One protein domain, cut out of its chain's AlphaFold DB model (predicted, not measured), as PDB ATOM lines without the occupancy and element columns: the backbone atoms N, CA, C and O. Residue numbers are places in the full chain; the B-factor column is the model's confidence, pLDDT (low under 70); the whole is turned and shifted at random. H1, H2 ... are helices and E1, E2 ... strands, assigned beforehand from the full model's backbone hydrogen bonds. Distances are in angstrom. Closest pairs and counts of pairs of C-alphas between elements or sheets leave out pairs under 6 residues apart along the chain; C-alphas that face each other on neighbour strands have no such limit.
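Overview. This is residues 2 to 152 of the 162 residues of an uncharacterized protein of Bacteroidetes bacterium ADurb.BinA104 (UniProt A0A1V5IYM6). A small, twisted five-stranded sheet has two helices running along its strands over one face, H2 over E4 and the far end of the very long H1 over E2. Residues 2 to 18 of H1 stick out past the sheet as one arm, and residues 128 to 141 run out the opposite way as a thin tail that ends in the small helix H3, far from everything else. These two arms make the length: the C-alphas span 116 by 41 by 25 A, extended, with a radius of gyration of the C-alphas of 28.7 A. The printed part has 151 residues, with three named helices and five named strands in the order H1 E1 E2 H2 E3 E4 E5 H3; the class is mixed, helices and strands, and the sheet, E1 E2 E5 E4 E3, is mixed too.

Arrangement. In the sheet, E1, residues 43 to 48, and E2, residues 53 to 58, form an antiparallel hairpin, with N 44 and O 57 2.8 A apart, within hydrogen-bond range. E2 is parallel to E5, residues 117 to 121, with N 56 and O 119 at 2.7 A. E5 is antiparallel to E4, residues 99 to 103, with N 120 and O 100 at 2.7 A. E4 is antiparallel to E3, residues 90 to 94, with N 92 and O 101 at 2.9 A. E3, E4 and E5 are a meander, each strand the antiparallel neighbour of the one before. The sheet is twisted, its C-alphas up to 4.2 A off the best plane. H1, residues 2 to 37, is on the sheet at a height of 7.7 A, over E2; its closest C-alphas to E2 are Met 31 and Val 54, 7.1 A apart. H2, residues 71 to 85, is on the same face at a height of 9.9 A, over E4; the closest C-alphas are Ile 78 and Gly 100, 7.1 A apart. This gives two layers, helices on one face of a sheet. H1 and H2 only just touch, with 3 pairs of C-alphas within 8 A, through residue 37 of H1 alone. E2, H2 and E3 form a split strand-helix-strand unit, two strands running the same way with E5 and E4 between them, and its crossover is right-handed. H3, residues 144 to 150, is not on the sheet and is apart from H1 and H2. Each O i to N i+4 pair is within hydrogen-bond range in H2 and H3, and 29 of 32 are in H1.

Along the chain. H1 begins at C-alpha 2 (117.592, 185.009, 143.753) and is 53.5 A long; H2 is 21.2 A. E1 measures 16.0 A, E2 16.6 A, E3 13.8 A, E4 13.6 A and E5 12.4 A. H3, 10.4 A, ends at C-alpha 150 (139.883, 86.273, 188.107).

Size, cuts and confidence. The C-alphas of Lys 2 and Phe 145, the two farthest apart, are 116.7 A apart. The printed part has no cut. The links E2 to H2, E4 to E5 and E5 to H3 are long. Mean pLDDT of the printed part is 77.2; among the residues under 70 are 105 to 115, 124 to 132 and 134 to 140.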
ATOM      1  N   LYS A   2     116.419 185.847 144.116       61.56
ATOM      2  CA  LYS A   2     117.592 185.009 143.753       61.56
ATOM      3  C   LYS A   2     118.806 185.174 144.688       61.56
ATOM      4  O   LYS A   2     119.517 184.215 144.960       61.56
ATOM      5  N   THR A   3     119.024 186.371 145.232       74.00
ATOM      6  CA  THR A   3     120.218 186.711 146.031       74.00
ATOM      7  C   THR A   3     120.286 185.991 147.383       74.00
ATOM      8  O   THR A   3     121.358 185.540 147.776       74.00
ATOM      9  N   GLU A   4     119.154 185.815 148.072       75.81
ATOM     10  CA  GLU A   4     119.094 185.072 149.343       75.81
ATOM     11  C   GLU A   4     119.375 183.579 149.154       75.81
ATOM     12  O   GLU A   4     120.124 182.994 149.934       75.81
ATOM     13  N   GLN A   5     118.857 182.970 148.083       75.44
ATOM     14  CA  GLN A   5     119.130 181.569 147.753       75.44
ATOM     15  C   GLN A   5     120.618 181.336 147.448       75.44
ATOM     16  O   GLN A   5     121.198 180.364 147.934       75.44
ATOM     17  N   HIS A   6     121.269 182.255 146.723       79.50
ATOM     18  CA  HIS A   6     122.716 182.195 146.485       79.50
ATOM     19  C   HIS A   6     123.531 182.358 147.778       79.50
ATOM     20  O   HIS A   6     124.503 181.632 147.982       79.50
ATOM     21  N   LEU A   7     123.115 183.251 148.682       83.44
ATOM     22  CA  LEU A   7     123.748 183.437 149.993       83.44
ATOM     23  C   LEU A   7     123.631 182.193 150.882       83.44
ATOM     24  O   LEU A   7     124.598 181.814 151.544       83.44
ATOM     25  N   ILE A   8     122.469 181.536 150.886       83.94
ATOM     26  CA  ILE A   8     122.246 180.285 151.622       83.94
ATOM     27  C   ILE A   8     123.117 179.162 151.044       83.94
ATOM     28  O   ILE A   8     123.809 178.476 151.800       83.94
ATOM     29  N   ALA A   9     123.148 179.010 149.717       81.44
ATOM     30  CA  ALA A   9     123.977 178.012 149.042       81.44
ATOM     31  C   ALA A   9     125.478 178.226 149.310       81.44
ATOM     32  O   ALA A   9     126.192 177.273 149.620       81.44
ATOM     33  N   TYR A  10     125.944 179.478 149.270       83.25
ATOM     34  CA  TYR A  10     127.326 179.829 149.594       83.25
ATOM     35  C   TYR A  10     127.679 179.494 151.049       83.25
ATOM     36  O   TYR A  10     128.685 178.836 151.301       83.25
ATOM     37  N   LYS A  11     126.832 179.879 152.016       86.44
ATOM     38  CA  LYS A  11     127.040 179.553 153.439       86.44
ATOM     39  C   LYS A  11     127.084 178.043 153.684       86.44
ATOM     40  O   LYS A  11     127.898 177.589 154.486       86.44
ATOM     41  N   ARG A  12     126.243 177.273 152.986       80.44
ATOM     42  CA  ARG A  12     126.258 175.805 153.036       80.44
ATOM     43  C   ARG A  12     127.571 175.245 152.489       80.44
ATOM     44  O   ARG A  12     128.228 174.484 153.187       80.44
ATOM     45  N   LYS A  13     127.998 175.675 151.298       82.06
ATOM     46  CA  LYS A  13     129.264 175.228 150.696       82.06
ATOM     47  C   LYS A  13     130.481 175.599 151.538       82.06
ATOM     48  O   LYS A  13     131.386 174.790 151.693       82.06
ATOM     49  N   LEU A  14     130.485 176.786 152.139       83.50
ATOM     50  CA  LEU A  14     131.542 177.203 153.057       83.50
ATOM     51  C   LEU A  14     131.619 176.299 154.297       83.50
ATOM     52  O   LEU A  14     132.714 176.032 154.783       83.50
ATOM     53  N   ARG A  15     130.473 175.837 154.814       80.12
ATOM     54  CA  ARG A  15     130.423 174.875 155.923       80.12
ATOM     55  C   ARG A  15     130.991 173.520 155.498       80.12
ATOM     56  O   ARG A  15     131.918 173.059 156.143       80.12
ATOM     57  N   GLU A  16     130.536 172.980 154.365       75.69
ATOM     58  CA  GLU A  16     131.037 171.712 153.802       75.69
ATOM     59  C   GLU A  16     132.571 171.723 153.632       75.69
ATOM     60  O   GLU A  16     133.253 170.789 154.040       75.69
ATOM     61  N   VAL A  17     133.140 172.814 153.102       77.81
ATOM     62  CA  VAL A  17     134.601 172.951 152.941       77.81
ATOM     63  C   VAL A  17     135.329 173.032 154.286       77.81
ATOM     64  O   VAL A  17     136.411 172.465 154.434       77.81
ATOM     65  N   LYS A  18     134.765 173.738 155.274       77.44
ATOM     66  CA  LYS A  18     135.358 173.836 156.617       77.44
ATOM     67  C   LYS A  18     135.364 172.494 157.337       77.44
ATOM     68  O   LYS A  18     136.352 172.193 158.000       77.44
ATOM     69  N   ASP A  19     134.289 171.725 157.214       71.19
ATOM     70  CA  ASP A  19     134.176 170.414 157.849       71.19
ATOM     71  C   ASP A  19     135.158 169.432 157.196       71.19
ATOM     72  O   ASP A  19     136.001 168.873 157.890       71.19
ATOM     73  N   PHE A  20     135.218 169.394 155.859       71.75
ATOM     74  CA  PHE A  20     136.228 168.610 155.138       71.75
ATOM     75  C   PHE A  20     137.672 168.970 155.532       71.75
ATOM     76  O   PHE A  20     138.514 168.097 155.745       71.75
ATOM     77  N   ALA A  21     137.988 170.264 155.654       71.88
ATOM     78  CA  ALA A  21     139.322 170.700 156.060       71.88
ATOM     79  C   ALA A  21     139.677 170.239 157.485       71.88
ATOM     80  O   ALA A  21     140.822 169.853 157.732       71.88
ATOM     81  N   LYS A  22     138.709 170.254 158.414       72.81
ATOM     82  CA  LYS A  22     138.895 169.716 159.769       72.81
ATOM     83  C   LYS A  22     139.146 168.215 159.741       72.81
ATOM     84  O   LYS A  22     140.079 167.774 160.405       72.81
ATOM     85  N   ASP A  23     138.392 167.465 158.942       68.94
ATOM     86  CA  ASP A  23     138.558 166.015 158.818       68.94
ATOM     87  C   ASP A  23     139.966 165.668 158.326       68.94
ATOM     88  O   ASP A  23     140.656 164.840 158.921       68.94
ATOM     89  N   VAL A  24     140.460 166.373 157.300       71.50
ATOM     90  CA  VAL A  24     141.826 166.190 156.783       71.50
ATOM     91  C   VAL A  24     142.881 166.502 157.848       71.50
ATOM     92  O   VAL A  24     143.839 165.741 158.010       71.50
ATOM     93  N   MET A  25     142.727 167.605 158.589       72.62
ATOM     94  CA  MET A  25     143.658 167.969 159.665       72.62
ATOM     95  C   MET A  25     143.658 166.932 160.788       72.62
ATOM     96  O   MET A  25     144.727 166.532 161.253       72.62
ATOM     97  N   PHE A  26     142.479 166.468 161.192       72.12
ATOM     98  CA  PHE A  26     142.321 165.497 162.263       72.12
ATOM     99  C   PHE A  26     142.876 164.122 161.867       72.12
ATOM    100  O   PHE A  26     143.666 163.536 162.604       72.12
ATOM    101  N   THR A  27     142.581 163.664 160.648       69.62
ATOM    102  CA  THR A  27     143.177 162.452 160.061       69.62
ATOM    103  C   THR A  27     144.696 162.535 160.069       69.62
ATOM    104  O   THR A  27     145.379 161.604 160.491       69.62
ATOM    105  N   ARG A  28     145.247 163.674 159.634       73.50
ATOM    106  CA  ARG A  28     146.695 163.895 159.606       73.50
ATOM    107  C   ARG A  28     147.299 163.854 161.007       73.50
ATOM    108  O   ARG A  28     148.360 163.260 161.169       73.50
ATOM    109  N   MET A  29     146.619 164.427 161.998       75.69
ATOM    110  CA  MET A  29     147.037 164.369 163.395       75.69
ATOM    111  C   MET A  29     147.051 162.924 163.911       75.69
ATOM    112  O   MET A  29     148.080 162.479 164.409       75.69
ATOM    113  N   VAL A  30     145.970 162.157 163.737       76.19
ATOM    114  CA  VAL A  30     145.923 160.745 164.164       76.19
ATOM    115  C   VAL A  30     147.018 159.931 163.472       76.19
ATOM    116  O   VAL A  30     147.766 159.218 164.135       76.19
ATOM    117  N   MET A  31     147.194 160.103 162.160       72.81
ATOM    118  CA  MET A  31     148.239 159.419 161.393       72.81
ATOM    119  C   MET A  31     149.657 159.707 161.878       72.81
ATOM    120  O   MET A  31     150.503 158.820 161.829       72.81
ATOM    121  N   GLN A  32     149.935 160.947 162.280       74.62
ATOM    122  CA  GLN A  32     151.264 161.343 162.740       74.62
ATOM    123  C   GLN A  32     151.579 160.809 164.137       74.62
ATOM    124  O   GLN A  32     152.746 160.583 164.423       74.62
ATOM    125  N   ASN A  33     150.564 160.590 164.978       80.62
ATOM    126  CA  ASN A  33     150.760 160.227 166.385       80.62
ATOM    127  C   ASN A  33     150.539 158.733 166.673       80.62
ATOM    128  O   ASN A  33     151.058 158.214 167.654       80.62
ATOM    129  N   ILE A  34     149.784 158.011 165.836       84.19
ATOM    130  CA  ILE A  34     149.521 156.582 166.069       84.19
ATOM    131  C   ILE A  34     150.744 155.697 165.784       84.19
ATOM    132  O   ILE A  34     150.859 154.616 166.354       84.19
ATOM    133  N   ALA A  35     151.669 156.160 164.939       84.19
ATOM    134  CA  ALA A  35     152.884 155.431 164.576       84.19
ATOM    135  C   ALA A  35     153.720 155.033 165.806       84.19
ATOM    136  O   ALA A  35     154.225 153.916 165.857       84.19
ATOM    137  N   ASP A  36     153.775 155.895 166.825       85.56
ATOM    138  CA  ASP A  36     154.525 155.660 168.067       85.56
ATOM    139  C   ASP A  36     153.938 154.524 168.922       85.56
ATOM    140  O   ASP A  36     154.603 153.966 169.795       85.56
ATOM    141  N   LEU A  37     152.675 154.165 168.685       87.19
ATOM    142  CA  LEU A  37     151.990 153.105 169.418       87.19
ATOM    143  C   LEU A  37     152.175 151.734 168.764       87.19
ATOM    144  O   LEU A  37     151.933 150.717 169.423       87.19
ATOM    145  N   ILE A  38     152.606 151.698 167.503       89.38
ATOM    146  CA  ILE A  38     152.606 150.508 166.654       89.38
ATOM    147  C   ILE A  38     154.038 149.961 166.536       89.38
ATOM    148  O   ILE A  38     154.961 150.724 166.255       89.38
ATOM    149  N   PRO A  39     154.256 148.644 166.701       89.31
ATOM    150  CA  PRO A  39     155.544 148.009 166.426       89.31
ATOM    151  C   PRO A  39     155.816 147.976 164.912       89.31
ATOM    152  O   PRO A  39     155.525 147.002 164.212       89.31
ATOM    153  N   LEU A  40     156.339 149.086 164.382       88.25
ATOM    154  CA  LEU A  40     156.605 149.269 162.952       88.25
ATOM    155  C   LEU A  40     157.747 148.394 162.421       88.25
ATOM    156  O   LEU A  40     157.992 148.385 161.221       88.25
ATOM    157  N   ASP A  41     158.466 147.663 163.266       89.00
ATOM    158  CA  ASP A  41     159.404 146.611 162.869       89.00
ATOM    159  C   ASP A  41     158.682 145.431 162.198       89.00
ATOM    160  O   ASP A  41     159.181 144.895 161.207       89.00
ATOM    161  N   ARG A  42     157.476 145.094 162.672       88.75
ATOM    162  CA  ARG A  42     156.686 143.934 162.219       88.75
ATOM    163  C   ARG A  42     155.383 144.296 161.528       88.75
ATOM    164  O   ARG A  42     154.876 143.510 160.734       88.75
ATOM    165  N   LEU A  43     154.859 145.490 161.783       91.44
ATOM    166  CA  LEU A  43     153.620 145.974 161.191       91.44
ATOM    167  C   LEU A  43     153.882 147.138 160.236       91.44
ATOM    168  O   LEU A  43     154.846 147.897 160.364       91.44
ATOM    169  N   LYS A  44     153.010 147.279 159.245       91.25
ATOM    170  CA  LYS A  44     152.950 148.430 158.346       91.25
ATOM    171  C   LYS A  44     151.630 149.154 158.536       91.25
ATOM    172  O   LYS A  44     150.614 148.550 158.868       91.25
ATOM    173  N   MET A  45     151.666 150.457 158.292       89.44
ATOM    174  CA  MET A  45     150.485 151.305 158.268       89.44
ATOM    175  C   MET A  45     150.156 151.681 156.831       89.44
ATOM    176  O   MET A  45     150.988 152.233 156.110       89.44
ATOM    177  N   GLU A  46     148.919 151.431 156.446       86.62
ATOM    178  CA  GLU A  46     148.343 151.792 155.164       86.62
ATOM    179  C   GLU A  46     147.297 152.888 155.376       86.62
ATOM    180  O   GLU A  46     146.618 152.956 156.402       86.62
ATOM    181  N   LYS A  47     147.223 153.805 154.412       77.31
ATOM    182  CA  LYS A  47     146.353 154.979 154.472       77.31
ATOM    183  C   LYS A  47     145.161 154.770 153.558       77.31
ATOM    184  O   LYS A  47     145.348 154.618 152.351       77.31
ATOM    185  N   THR A  48     143.957 154.871 154.110       69.94
ATOM    186  CA  THR A  48     142.720 154.724 153.338       69.94
ATOM    187  C   THR A  48     142.007 156.066 153.238       69.94
ATOM    188  O   THR A  48     141.422 156.569 154.195       69.94
ATOM    189  N   TYR A  49     142.061 156.672 152.052       59.84
ATOM    190  CA  TYR A  49     141.556 158.032 151.823       59.84
ATOM    191  C   TYR A  49     140.025 158.130 151.734       59.84
ATOM    192  O   TYR A  49     139.490 159.231 151.811       59.84
ATOM    193  N   TRP A  50     139.314 157.007 151.589       56.56
ATOM    194  CA  TRP A  50     137.853 156.988 151.419       56.56
ATOM    195  C   TRP A  50     137.069 157.337 152.694       56.56
ATOM    196  O   TRP A  50     135.956 157.853 152.608       56.56
ATOM    197  N   HIS A  51     137.646 157.066 153.862       57.38
ATOM    198  CA  HIS A  51     137.017 157.241 155.174       57.38
ATOM    199  C   HIS A  51     138.069 157.605 156.227       57.38
ATOM    200  O   HIS A  51     138.016 157.103 157.341       57.38
ATOM    201  N   ALA A  52     139.061 158.428 155.850       67.50
ATOM    202  CA  ALA A  52     140.067 158.935 156.787       67.50
ATOM    203  C   ALA A  52     140.663 157.826 157.689       67.50
ATOM    204  O   ALA A  52     140.729 157.951 158.912       67.50
ATOM    205  N   GLY A  53     141.032 156.703 157.067       77.94
ATOM    206  CA  GLY A  53     141.353 155.455 157.751       77.94
ATOM    207  C   GLY A  53     142.848 155.164 157.824       77.94
ATOM    208  O   GLY A  53     143.622 155.522 156.927       77.94
ATOM    209  N   VAL A  54     143.240 154.472 158.886       85.12
ATOM    210  CA  VAL A  54     144.543 153.826 159.033       85.12
ATOM    211  C   VAL A  54     144.303 152.330 159.149       85.12
ATOM    212  O   VAL A  54     143.630 151.893 160.076       85.12
ATOM    213  N   THR A  55     144.883 151.550 158.246       88.56
ATOM    214  CA  THR A  55     144.869 150.089 158.334       88.56
ATOM    215  C   THR A  55     146.266 149.612 158.720       88.56
ATOM    216  O   THR A  55     147.259 149.979 158.099       88.56
ATOM    217  N   ILE A  56     146.359 148.814 159.771       91.12
ATOM    218  CA  ILE A  56     147.585 148.241 160.313       91.12
ATOM    219  C   ILE A  56     147.594 146.771 159.916       91.12
ATOM    220  O   ILE A  56     146.656 146.042 160.233       91.12
ATOM    221  N   ARG A  57     148.638 146.353 159.200       91.25
ATOM    222  CA  ARG A  57     148.783 144.994 158.656       91.25
ATOM    223  C   ARG A  57     150.173 144.430 158.934       91.25
ATOM    224  O   ARG A  57     151.097 145.224 159.145       91.25
ATOM    225  N   PRO A  58     150.364 143.104 158.865       90.81
ATOM    226  CA  PRO A  58     151.686 142.507 158.885       90.81
ATOM    227  C   PRO A  58     152.560 143.095 157.780       90.81
ATOM    228  O   PRO A  58     152.123 143.325 156.645       90.81
ATOM    229  N   LYS A  59     153.821 143.366 158.111       91.19
ATOM    230  CA  LYS A  59     154.847 143.552 157.089       91.19
ATOM    231  C   LYS A  59     155.099 142.233 156.390       91.19
ATOM    232  O   LYS A  59     154.826 141.164 156.916       91.19
ATOM    233  N   VAL A  60     155.666 142.347 155.204       90.00
ATOM    234  CA  VAL A  60     156.080 141.212 154.401       90.00
ATOM    235  C   VAL A  60     157.607 141.185 154.404       90.00
ATOM    236  O   VAL A  60     158.232 142.241 154.275       90.00
ATOM    237  N   ASN A  61     158.200 140.013 154.613       88.19
ATOM    238  CA  ASN A  61     159.645 139.815 154.538       88.19
ATOM    239  C   ASN A  61     160.134 139.801 153.071       88.19
ATOM    240  O   ASN A  61     159.344 139.912 152.133       88.19
ATOM    241  N   GLU A  62     161.443 139.642 152.860       89.88
ATOM    242  CA  GLU A  62     162.045 139.594 151.515       89.88
ATOM    243  C   GLU A  62     161.514 138.436 150.645       89.88
ATOM    244  O   GLU A  62     161.561 138.508 149.419       89.88
ATOM    245  N   GLU A  63     160.956 137.395 151.266       86.94
ATOM    246  CA  GLU A  63     160.387 136.216 150.601       86.94
ATOM    247  C   GLU A  63     158.913 136.388 150.213       86.94
ATOM    248  O   GLU A  63     158.304 135.460 149.681       86.94
ATOM    249  N   GLY A  64     158.302 137.540 150.502       86.38
ATOM    250  CA  GLY A  64     156.884 137.747 150.225       86.38
ATOM    251  C   GLY A  64     155.940 137.147 151.277       86.38
ATOM    252  O   GLY A  64     154.735 137.102 151.035       86.38
ATOM    253  N   LYS A  65     156.445 136.713 152.443       85.06
ATOM    254  CA  LYS A  65     155.634 136.168 153.547       85.06
ATOM    255  C   LYS A  65     155.375 137.204 154.632       85.06
ATOM    256  O   LYS A  65     156.259 137.986 154.975       85.06
ATOM    257  N   GLU A  66     154.168 137.185 155.189       86.94
ATOM    258  CA  GLU A  66     153.808 138.020 156.334       86.94
ATOM    259  C   GLU A  66     154.683 137.680 157.546       86.94
ATOM    260  O   GLU A  66     154.940 136.511 157.838       86.94
ATOM    261  N   ILE A  67     155.185 138.710 158.227       86.75
ATOM    262  CA  ILE A  67     155.970 138.542 159.447       86.75
ATOM    263  C   ILE A  67     155.006 138.117 160.561       86.75
ATOM    264  O   ILE A  67     154.065 138.868 160.834       86.75
ATOM    265  N   PRO A  68     155.233 136.962 161.216       84.56
ATOM    266  CA  PRO A  68     154.343 136.477 162.258       84.56
ATOM    267  C   PRO A  68     154.188 137.484 163.393       84.56
ATOM    268  O   PRO A  68     155.156 138.124 163.823       84.56
ATOM    269  N   PHE A  69     152.966 137.587 163.906       87.06
ATOM    270  CA  PHE A  69     152.648 138.453 165.028       87.06
ATOM    271  C   PHE A  69     151.918 137.643 166.111       87.06
ATOM    272  O   PHE A  69     150.815 137.169 165.856       87.06
ATOM    273  N   PRO A  70     152.523 137.451 167.296       87.88
ATOM    274  CA  PRO A  70     151.952 136.593 168.333       87.88
ATOM    275  C   PRO A  70     150.605 137.096 168.893       87.88
ATOM    276  O   PRO A  70     150.413 138.313 169.027       87.88
ATOM    277  N   PRO A  71     149.693 136.195 169.313       87.62
ATOM    278  CA  PRO A  71     148.419 136.572 169.932       87.62
ATOM    279  C   PRO A  71     148.559 137.436 171.194       87.62
ATOM    280  O   PRO A  71     147.788 138.377 171.402       87.62
ATOM    281  N   ASP A  72     149.566 137.177 172.033       89.62
ATOM    282  CA  ASP A  72     149.799 137.964 173.251       89.62
ATOM    283  C   ASP A  72     150.262 139.397 172.933       89.62
ATOM    284  O   ASP A  72     149.945 140.350 173.654       89.62
ATOM    285  N   GLU A  73     150.998 139.573 171.835       90.19
ATOM    286  CA  GLU A  73     151.388 140.884 171.334       90.19
ATOM    287  C   GLU A  73     150.214 141.646 170.723       90.19
ATOM    288  O   GLU A  73     150.128 142.868 170.894       90.19
ATOM    289  N   PHE A  74     149.278 140.944 170.080       91.44
ATOM    290  CA  PHE A  74     148.035 141.542 169.593       91.44
ATOM    291  C   PHE A  74     147.213 142.111 170.746       91.44
ATOM    292  O   PHE A  74     146.860 143.290 170.720       91.44
ATOM    293  N   ASP A  75     147.013 141.337 171.813       90.50
ATOM    294  CA  ASP A  75     146.310 141.808 173.009       90.50
ATOM    295  C   ASP A  75     146.984 143.048 173.629       90.50
ATOM    296  O   ASP A  75     146.312 144.013 174.021       90.50
ATOM    297  N   LYS A  76     148.325 143.083 173.669       92.31
ATOM    298  CA  LYS A  76     149.089 144.252 174.144       92.31
ATOM    299  C   LYS A  76     148.886 145.476 173.246       92.31
ATOM    300  O   LYS A  76     148.712 146.582 173.774       92.31
ATOM    301  N   LEU A  77     148.917 145.298 171.925       92.06
ATOM    302  CA  LEU A  77     148.713 146.366 170.942       92.06
ATOM    303  C   LEU A  77     147.297 146.938 171.042       92.06
ATOM    304  O   LEU A  77     147.139 148.147 171.217       92.06
ATOM    305  N   ILE A  78     146.281 146.076 171.015       90.81
ATOM    306  CA  ILE A  78     144.872 146.454 171.157       90.81
ATOM    307  C   ILE A  78     144.642 147.204 172.469       90.81
ATOM    308  O   ILE A  78     144.043 148.277 172.467       90.81
ATOM    309  N   GLY A  79     145.191 146.710 173.584       89.56
ATOM    310  CA  GLY A  79     145.096 147.396 174.871       89.56
ATOM    311  C   GLY A  79     145.788 148.765 174.886       89.56
ATOM    312  O   GLY A  79     145.293 149.700 175.516       89.56
ATOM    313  N   ARG A  80     146.929 148.912 174.200       90.06
ATOM    314  CA  ARG A  80     147.637 150.198 174.071       90.06
ATOM    315  C   ARG A  80     146.825 151.199 173.254       90.06
ATOM    316  O   ARG A  80     146.681 152.337 173.693       90.06
ATOM    317  N   LEU A  81     146.274 150.764 172.122       88.75
ATOM    318  CA  LEU A  81     145.416 151.578 171.262       88.75
ATOM    319  C   LEU A  81     144.135 151.994 171.993       88.75
ATOM    320  O   LEU A  81     143.844 153.183 172.073       88.75
ATOM    321  N   ALA A  82     143.436 151.053 172.632       85.88
ATOM    322  CA  ALA A  82     142.235 151.336 173.419       85.88
ATOM    323  C   ALA A  82     142.483 152.399 174.504       85.88
ATOM    324  O   ALA A  82     141.704 153.338 174.644       85.88
ATOM    325  N   ARG A  83     143.602 152.302 175.237       85.94
ATOM    326  CA  ARG A  83     143.979 153.308 176.247       85.94
ATOM    327  C   ARG A  83     144.310 154.666 175.636       85.94
ATOM    328  O   ARG A  83     143.926 155.685 176.202       85.94
ATOM    329  N   ALA A  84     145.025 154.692 174.512       84.94
ATOM    330  CA  ALA A  84     145.404 155.935 173.844       84.94
ATOM    331  C   ALA A  84     144.190 156.710 173.310       84.94
ATOM    332  O   ALA A  84     144.206 157.938 173.278       84.94
ATOM    333  N   PHE A  85     143.133 155.998 172.920       79.19
ATOM    334  CA  PHE A  85     141.934 156.592 172.337       79.19
ATOM    335  C   PHE A  85     140.866 157.035 173.355       79.19
ATOM    336  O   PHE A  85     139.921 157.717 172.964       79.19
ATOM    337  N   ASN A  86     141.061 156.770 174.654       69.44
ATOM    338  CA  ASN A  86     140.173 157.186 175.754       69.44
ATOM    339  C   ASN A  86     138.721 156.644 175.619       69.44
ATOM    340  O   ASN A  86     138.465 155.763 174.810       69.44
ATOM    341  N   ASN A  87     137.780 157.092 176.463       55.25
ATOM    342  CA  ASN A  87     136.577 156.320 176.814       55.25
ATOM    343  C   ASN A  87     135.469 156.088 175.768       55.25
ATOM    344  O   ASN A  87     134.623 155.257 176.075       55.25
ATOM    345  N   GLU A  88     135.402 156.714 174.585       61.59
ATOM    346  CA  GLU A  88     134.277 156.414 173.658       61.59
ATOM    347  C   GLU A  88     134.586 156.372 172.142       61.59
ATOM    348  O   GLU A  88     133.790 156.869 171.340       61.59
ATOM    349  N   PRO A  89     135.671 155.731 171.665       68.62
ATOM    350  CA  PRO A  89     135.628 155.161 170.331       68.62
ATOM    351  C   PRO A  89     134.675 153.954 170.314       68.62
ATOM    352  O   PRO A  89     134.697 153.120 171.221       68.62
ATOM    353  N   THR A  90     133.861 153.799 169.265       76.94
ATOM    354  CA  THR A  90     133.192 152.501 169.046       76.94
ATOM    355  C   THR A  90     134.272 151.493 168.670       76.94
ATOM    356  O   THR A  90     135.052 151.759 167.759       76.94
ATOM    357  N   LEU A  91     134.356 150.363 169.367       85.12
ATOM    358  CA  LEU A  91     135.384 149.358 169.105       85.12
ATOM    359  C   LEU A  91     134.773 147.981 168.866       85.12
ATOM    360  O   LEU A  91     133.816 147.591 169.534       85.12
ATOM    361  N   THR A  92     135.373 147.246 167.936       87.50
ATOM    362  CA  THR A  92     135.052 145.850 167.635       87.50
ATOM    363  C   THR A  92     136.358 145.075 167.620       87.50
ATOM    364  O   THR A  92     137.275 145.463 166.907       87.50
ATOM    365  N   ILE A  93     136.468 144.008 168.411       88.25
ATOM    366  CA  ILE A  93     137.668 143.164 168.464       88.25
ATOM    367  C   ILE A  93     137.233 141.716 168.261       88.25
ATOM    368  O   ILE A  93     136.400 141.213 169.016       88.25
ATOM    369  N   ASP A  94     137.810 141.059 167.262       88.62
ATOM    370  CA  ASP A  94     137.689 139.628 167.003       88.62
ATOM    371  C   ASP A  94     139.051 138.987 167.303       88.62
ATOM    372  O   ASP A  94     139.996 139.086 166.520       88.62
ATOM    373  N   LYS A  95     139.173 138.385 168.491       85.06
ATOM    374  CA  LYS A  95     140.432 137.782 168.950       85.06
ATOM    375  C   LYS A  95     140.813 136.538 168.157       85.06
ATOM    376  O   LYS A  95     142.000 136.308 167.962       85.06
ATOM    377  N   ASP A  96     139.829 135.777 167.682       84.38
ATOM    378  CA  ASP A  96     140.070 134.539 166.938       84.38
ATOM    379  C   ASP A  96     140.666 134.843 165.560       84.38
ATOM    380  O   ASP A  96     141.536 134.121 165.071       84.38
ATOM    381  N   LYS A  97     140.227 135.951 164.947       85.81
ATOM    382  CA  LYS A  97     140.780 136.448 163.679       85.81
ATOM    383  C   LYS A  97     141.974 137.387 163.841       85.81
ATOM    384  O   LYS A  97     142.626 137.694 162.849       85.81
ATOM    385  N   MET A  98     142.276 137.810 165.068       90.44
ATOM    386  CA  MET A  98     143.262 138.854 165.367       90.44
ATOM    387  C   MET A  98     142.970 140.165 164.616       90.44
ATOM    388  O   MET A  98     143.869 140.811 164.067       90.44
ATOM    389  N   ASP A  99     141.693 140.555 164.637       91.56
ATOM    390  CA  ASP A  99     141.176 141.767 164.010       91.56
ATOM    391  C   ASP A  99     140.653 142.751 165.067       91.56
ATOM    392  O   ASP A  99     139.964 142.380 166.021       91.56
ATOM    393  N   GLY A 100     140.952 144.038 164.901       90.38
ATOM    394  CA  GLY A 100     140.481 145.106 165.777       90.38
ATOM    395  C   GLY A 100     140.125 146.362 164.993       90.38
ATOM    396  O   GLY A 100     140.940 146.882 164.244       90.38
ATOM    397  N   THR A 101     138.927 146.896 165.194       89.88
ATOM    398  CA  THR A 101     138.459 148.136 164.568       89.88
ATOM    399  C   THR A 101     138.145 149.161 165.644       89.88
ATOM    400  O   THR A 101     137.336 148.901 166.531       89.88
ATOM    401  N   PHE A 102     138.740 150.348 165.538       87.81
ATOM    402  CA  PHE A 102     138.513 151.485 166.424       87.81
ATOM    403  C   PHE A 102     137.939 152.653 165.628       87.81
ATOM    404  O   PHE A 102     138.586 153.199 164.735       87.81
ATOM    405  N   TRP A 103     136.733 153.070 165.986       82.31
ATOM    406  CA  TRP A 103     136.051 154.231 165.435       82.31
ATOM    407  C   TRP A 103     136.246 155.403 166.384       82.31
ATOM    408  O   TRP A 103     135.476 155.573 167.325       82.31
ATOM    409  N   LEU A 104     137.279 156.210 166.147       77.44
ATOM    410  CA  LEU A 104     137.660 157.302 167.049       77.44
ATOM    411  C   LEU A 104     136.606 158.410 167.119       77.44
ATOM    412  O   LEU A 104     136.500 159.094 168.130       77.44
ATOM    413  N   TYR A 105     135.823 158.563 166.051       68.44
ATOM    414  CA  TYR A 105     134.696 159.486 165.982       68.44
ATOM    415  C   TYR A 105     133.500 158.780 165.343       68.44
ATOM    416  O   TYR A 105     133.515 158.516 164.135       68.44
ATOM    417  N   PRO A 106     132.458 158.450 166.123       52.41
ATOM    418  CA  PRO A 106     131.245 157.888 165.572       52.41
ATOM    419  C   PRO A 106     130.434 159.000 164.896       52.41
ATOM    420  O   PRO A 106     129.931 159.915 165.541       52.41
ATOM    421  N   LYS A 107     130.307 158.884 163.572       46.00
ATOM    422  CA  LYS A 107     129.096 159.183 162.798       46.00
ATOM    423  C   LYS A 107     128.331 160.439 163.263       46.00
ATOM    424  O   LYS A 107     127.336 160.334 163.979       46.00
ATOM    425  N   MET A 108     128.679 161.623 162.741       45.81
ATOM    426  CA  MET A 108     127.614 162.616 162.551       45.81
ATOM    427  C   MET A 108     126.590 161.948 161.631       45.81
ATOM    428  O   MET A 108     126.943 161.470 160.555       45.81
ATOM    429  N   LEU A 109     125.366 161.801 162.132       43.59
ATOM    430  CA  LEU A 109     124.389 160.744 161.838       43.59
ATOM    431  C   LEU A 109     124.094 160.368 160.368       43.59
ATOM    432  O   LEU A 109     123.365 159.406 160.176       43.59
ATOM    433  N   ASN A 110     124.642 161.022 159.340       46.31
ATOM    434  CA  ASN A 110     124.309 160.771 157.935       46.31
ATOM    435  C   ASN A 110     125.467 160.883 156.919       46.31
ATOM    436  O   ASN A 110     125.199 160.806 155.721       46.31
ATOM    437  N   GLU A 111     126.733 161.028 157.328       50.41
ATOM    438  CA  GLU A 111     127.842 161.192 156.369       50.41
ATOM    439  C   GLU A 111     128.976 160.193 156.649       50.41
ATOM    440  O   GLU A 111     129.738 160.323 157.602       50.41
ATOM    441  N   TRP A 112     129.104 159.177 155.787       45.03
ATOM    442  CA  TRP A 112     130.135 158.124 155.846       45.03
ATOM    443  C   TRP A 112     131.581 158.646 155.717       45.03
ATOM    444  O   TRP A 112     132.528 157.877 155.832       45.03
ATOM    445  N   HIS A 113     131.761 159.946 155.478       51.34
ATOM    446  CA  HIS A 113     133.050 160.579 155.199       51.34
ATOM    447  C   HIS A 113     133.696 161.253 156.422       51.34
ATOM    448  O   HIS A 113     134.754 161.853 156.273       51.34
ATOM    449  N   GLN A 114     133.085 161.157 157.611       54.69
ATOM    450  CA  GLN A 114     133.496 161.908 158.814       54.69
ATOM    451  C   GLN A 114     133.996 161.038 159.980       54.69
ATOM    452  O   GLN A 114     134.182 161.530 161.090       54.69
ATOM    453  N   SER A 115     134.201 159.738 159.771       64.31
ATOM    454  CA  SER A 115     134.774 158.853 160.791       64.31
ATOM    455  C   SER A 115     136.275 158.690 160.588       64.31
ATOM    456  O   SER A 115     136.691 158.406 159.471       64.31
ATOM    457  N   VAL A 116     137.069 158.776 161.658       75.19
ATOM    458  CA  VAL A 116     138.440 158.242 161.651       75.19
ATOM    459  C   VAL A 116     138.404 156.817 162.163       75.19
ATOM    460  O   VAL A 116     137.966 156.568 163.291       75.19
ATOM    461  N   ILE A 117     138.872 155.899 161.322       82.94
ATOM    462  CA  ILE A 117     138.901 154.469 161.610       82.94
ATOM    463  C   ILE A 117     140.355 154.021 161.719       82.94
ATOM    464  O   ILE A 117     141.181 154.347 160.865       82.94
ATOM    465  N   VAL A 118     140.658 153.259 162.761       86.94
ATOM    466  CA  VAL A 118     141.897 152.494 162.868       86.94
ATOM    467  C   VAL A 118     141.531 151.020 162.819       86.94
ATOM    468  O   VAL A 118     140.838 150.525 163.703       86.94
ATOM    469  N   GLU A 119     141.996 150.326 161.794       90.00
ATOM    470  CA  GLU A 119     141.840 148.883 161.648       90.00
ATOM    471  C   GLU A 119     143.179 148.205 161.909       90.00
ATOM    472  O   GLU A 119     144.205 148.627 161.391       90.00
ATOM    473  N   VAL A 120     143.167 147.150 162.704       91.44
ATOM    474  CA  VAL A 120     144.277 146.241 162.952       91.44
ATOM    475  C   VAL A 120     143.836 144.910 162.368       91.44
ATOM    476  O   VAL A 120     142.898 144.322 162.886       91.44
ATOM    477  N   ILE A 121     144.451 144.484 161.268       90.88
ATOM    478  CA  ILE A 121     144.114 143.244 160.560       90.88
ATOM    479  C   ILE A 121     145.401 142.443 160.471       90.88
ATOM    480  O   ILE A 121     146.222 142.697 159.586       90.88
ATOM    481  N   ILE A 122     145.612 141.549 161.435       89.00
ATOM    482  CA  ILE A 122     146.833 140.740 161.512       89.00
ATOM    483  C   ILE A 122     146.617 139.384 160.852       89.00
ATOM    484  O   ILE A 122     147.491 138.927 160.125       89.00
ATOM    485  N   GLY A 123     145.445 138.780 161.062       78.62
ATOM    486  CA  GLY A 123     145.216 137.381 160.733       78.62
ATOM    487  C   GLY A 123     145.956 136.459 161.701       78.62
ATOM    488  O   GLY A 123     147.055 136.752 162.168       78.62
ATOM    489  N   ASN A 124     145.354 135.318 162.023       68.81
ATOM    490  CA  ASN A 124     146.057 134.307 162.798       68.81
ATOM    491  C   ASN A 124     147.113 133.630 161.908       68.81
ATOM    492  O   ASN A 124     146.781 132.831 161.032       68.81
ATOM    493  N   THR A 125     148.379 133.994 162.115       63.53
ATOM    494  CA  THR A 125     149.528 133.449 161.379       63.53
ATOM    495  C   THR A 125     150.238 132.312 162.117       63.53
ATOM    496  O   THR A 125     151.266 131.841 161.629       63.53
ATOM    497  N   GLU A 126     149.772 131.898 163.303       61.62
ATOM    498  CA  GLU A 126     150.419 130.803 164.033       61.62
ATOM    499  C   GLU A 126     150.250 129.480 163.281       61.62
ATOM    500  O   GLU A 126     149.150 129.075 162.896       61.62
ATOM    501  N   ALA A 127     151.373 128.788 163.073       58.91
ATOM    502  CA  ALA A 127     151.345 127.394 162.675       58.91
ATOM    503  C   ALA A 127     150.736 126.585 163.831       58.91
ATOM    504  O   ALA A 127     151.204 126.662 164.965       58.91
ATOM    505  N   CYS A 128     149.666 125.839 163.556       58.59
ATOM    506  CA  CYS A 128     149.063 124.940 164.533       58.59
ATOM    507  C   CYS A 128     149.912 123.666 164.618       58.59
ATOM    508  O   CYS A 128     149.672 122.702 163.886       58.59
ATOM    509  N   ASP A 129     150.925 123.687 165.482       59.00
ATOM    510  CA  ASP A 129     151.724 122.506 165.793       59.00
ATOM    511  C   ASP A 129     150.939 121.629 166.778       59.00
ATOM    512  O   ASP A 129     150.743 121.967 167.947       59.00
ATOM    513  N   ILE A 130     150.410 120.510 166.275       60.38
ATOM    514  CA  ILE A 130     149.697 119.520 167.086       60.38
ATOM    515  C   ILE A 130     150.717 118.506 167.598       60.38
ATOM    516  O   ILE A 130     151.144 117.617 166.858       60.38
ATOM    517  N   ASP A 131     151.065 118.608 168.878       57.50
ATOM    518  CA  ASP A 131     151.871 117.600 169.560       57.50
ATOM    519  C   ASP A 131     150.988 116.435 170.028       57.50
ATOM    520  O   ASP A 131     150.107 116.578 170.880       57.50
ATOM    521  N   TYR A 132     151.234 115.247 169.477       62.69
ATOM    522  CA  TYR A 132     150.603 114.010 169.929       62.69
ATOM    523  C   TYR A 132     151.437 113.397 171.054       62.69
ATOM    524  O   TYR A 132     152.573 112.975 170.844       62.69
ATOM    525  N   VAL A 133     150.863 113.318 172.255       71.25
ATOM    526  CA  VAL A 133     151.490 112.634 173.391       71.25
ATOM    527  C   VAL A 133     151.026 111.177 173.406       71.25
ATOM    528  O   VAL A 133     149.858 110.893 173.669       71.25
ATOM    529  N   GLU A 134     151.929 110.233 173.129       61.97
ATOM    530  CA  GLU A 134     151.660 108.805 173.329       61.97
ATOM    531  C   GLU A 134     151.735 108.465 174.828       61.97
ATOM    532  O   GLU A 134     152.814 108.352 175.413       61.97
ATOM    533  N   GLU A 135     150.584 108.277 175.480       68.56
ATOM    534  CA  GLU A 135     150.541 107.724 176.837       68.56
ATOM    535  C   GLU A 135     150.800 106.208 176.806       68.56
ATOM    536  O   GLU A 135     149.955 105.408 176.398       68.56
ATOM    537  N   VAL A 136     151.972 105.777 177.284       66.56
ATOM    538  CA  VAL A 136     152.281 104.350 177.478       66.56
ATOM    539  C   VAL A 136     151.515 103.821 178.696       66.56
ATOM    540  O   VAL A 136     152.016 103.807 179.824       66.56
ATOM    541  N   VAL A 137     150.289 103.350 178.478       64.94
ATOM    542  CA  VAL A 137     149.491 102.688 179.519       64.94
ATOM    543  C   VAL A 137     150.058 101.288 179.783       64.94
ATOM    544  O   VAL A 137     149.922 100.369 178.973       64.94
ATOM    545  N   LYS A 138     150.689 101.085 180.948       63.31
ATOM    546  CA  LYS A 138     151.092  99.746 181.413       63.31
ATOM    547  C   LYS A 138     149.853  98.954 181.825       63.31
ATOM    548  O   LYS A 138     149.408  99.042 182.965       63.31
ATOM    549  N   VAL A 139     149.309  98.155 180.910       66.62
ATOM    550  CA  VAL A 139     148.225  97.219 181.230       66.62
ATOM    551  C   VAL A 139     148.817  95.996 181.946       66.62
ATOM    552  O   VAL A 139     149.631  95.279 181.355       66.62
ATOM    553  N   PRO A 140     148.445  95.720 183.209       66.94
ATOM    554  CA  PRO A 140     148.920  94.534 183.904       66.94
ATOM    555  C   PRO A 140     148.328  93.281 183.251       66.94
ATOM    556  O   PRO A 140     147.126  93.023 183.310       66.94
ATOM    557  N   LYS A 141     149.187  92.462 182.639       78.44
ATOM    558  CA  LYS A 141     148.802  91.145 182.130       78.44
ATOM    559  C   LYS A 141     148.785  90.155 183.291       78.44
ATOM    560  O   LYS A 141     149.836  89.709 183.745       78.44
ATOM    561  N   LEU A 142     147.592  89.805 183.766       78.69
ATOM    562  CA  LEU A 142     147.434  88.759 184.775       78.69
ATOM    563  C   LEU A 142     147.895  87.411 184.198       78.69
ATOM    564  O   LEU A 142     147.428  86.976 183.142       78.69
ATOM    565  N   THR A 143     148.808  86.738 184.893       81.19
ATOM    566  CA  THR A 143     149.303  85.397 184.547       81.19
ATOM    567  C   THR A 143     149.206  84.459 185.753       81.19
ATOM    568  O   THR A 143     148.978  84.895 186.886       81.19
ATOM    569  N   GLY A 144     149.319  83.150 185.508       78.62
ATOM    570  CA  GLY A 144     149.343  82.124 186.553       78.62
ATOM    571  C   GLY A 144     148.120  82.146 187.475       78.62
ATOM    572  O   GLY A 144     146.974  82.183 187.027       78.62
ATOM    573  N   PHE A 145     148.379  82.125 188.782       74.50
ATOM    574  CA  PHE A 145     147.359  82.040 189.829       74.50
ATOM    575  C   PHE A 145     146.375  83.222 189.823       74.50
ATOM    576  O   PHE A 145     145.175  83.023 190.002       74.50
ATOM    577  N   CYS A 146     146.849  84.441 189.538       68.06
ATOM    578  CA  CYS A 146     146.004  85.639 189.507       68.06
ATOM    579  C   CYS A 146     145.004  85.620 188.341       68.06
ATOM    580  O   CYS A 146     143.871  86.074 188.500       68.06
ATOM    581  N   LYS A 147     145.389  85.043 187.194       79.44
ATOM    582  CA  LYS A 147     144.471  84.803 186.071       79.44
ATOM    583  C   LYS A 147     143.405  83.767 186.450       79.44
ATOM    584  O   LYS A 147     142.218  84.020 186.275       79.44
ATOM    585  N   ALA A 148     143.822  82.658 187.063       74.50
ATOM    586  CA  ALA A 148     142.917  81.590 187.491       74.50
ATOM    587  C   ALA A 148     141.902  82.036 188.564       74.50
ATOM    588  O   ALA A 148     140.790  81.521 188.606       74.50
ATOM    589  N   LEU A 149     142.264  82.984 189.434       74.12
ATOM    590  CA  LEU A 149     141.356  83.584 190.420       74.12
ATOM    591  C   LEU A 149     140.334  84.532 189.784       74.12
ATOM    592  O   LEU A 149     139.162  84.502 190.160       74.12
ATOM    593  N   ALA A 150     140.766  85.358 188.827       70.44
ATOM    594  CA  ALA A 150     139.883  86.273 188.107       70.44
ATOM    595  C   ALA A 150     138.835  85.515 187.274       70.44
ATOM    596  O   ALA A 150     137.670  85.897 187.266       70.44
ATOM    597  N   GLU A 151     139.231  84.400 186.652       73.12
ATOM    598  CA  GLU A 151     138.343  83.527 185.868       73.12
ATOM    599  C   GLU A 151     137.404  82.662 186.740       73.12
ATOM    600  O   GLU A 151     136.424  82.123 186.233       73.12
ATOM    601  N   LYS A 152     137.663  82.531 188.053       62.78
ATOM    602  CA  LYS A 152     136.882  81.685 188.986       62.78
ATOM    603  C   LYS A 152     135.745  82.393 189.740       62.78
ATOM    604  O   LYS A 152     134.979  81.717 190.427       62.78
TER     605      LYS A 152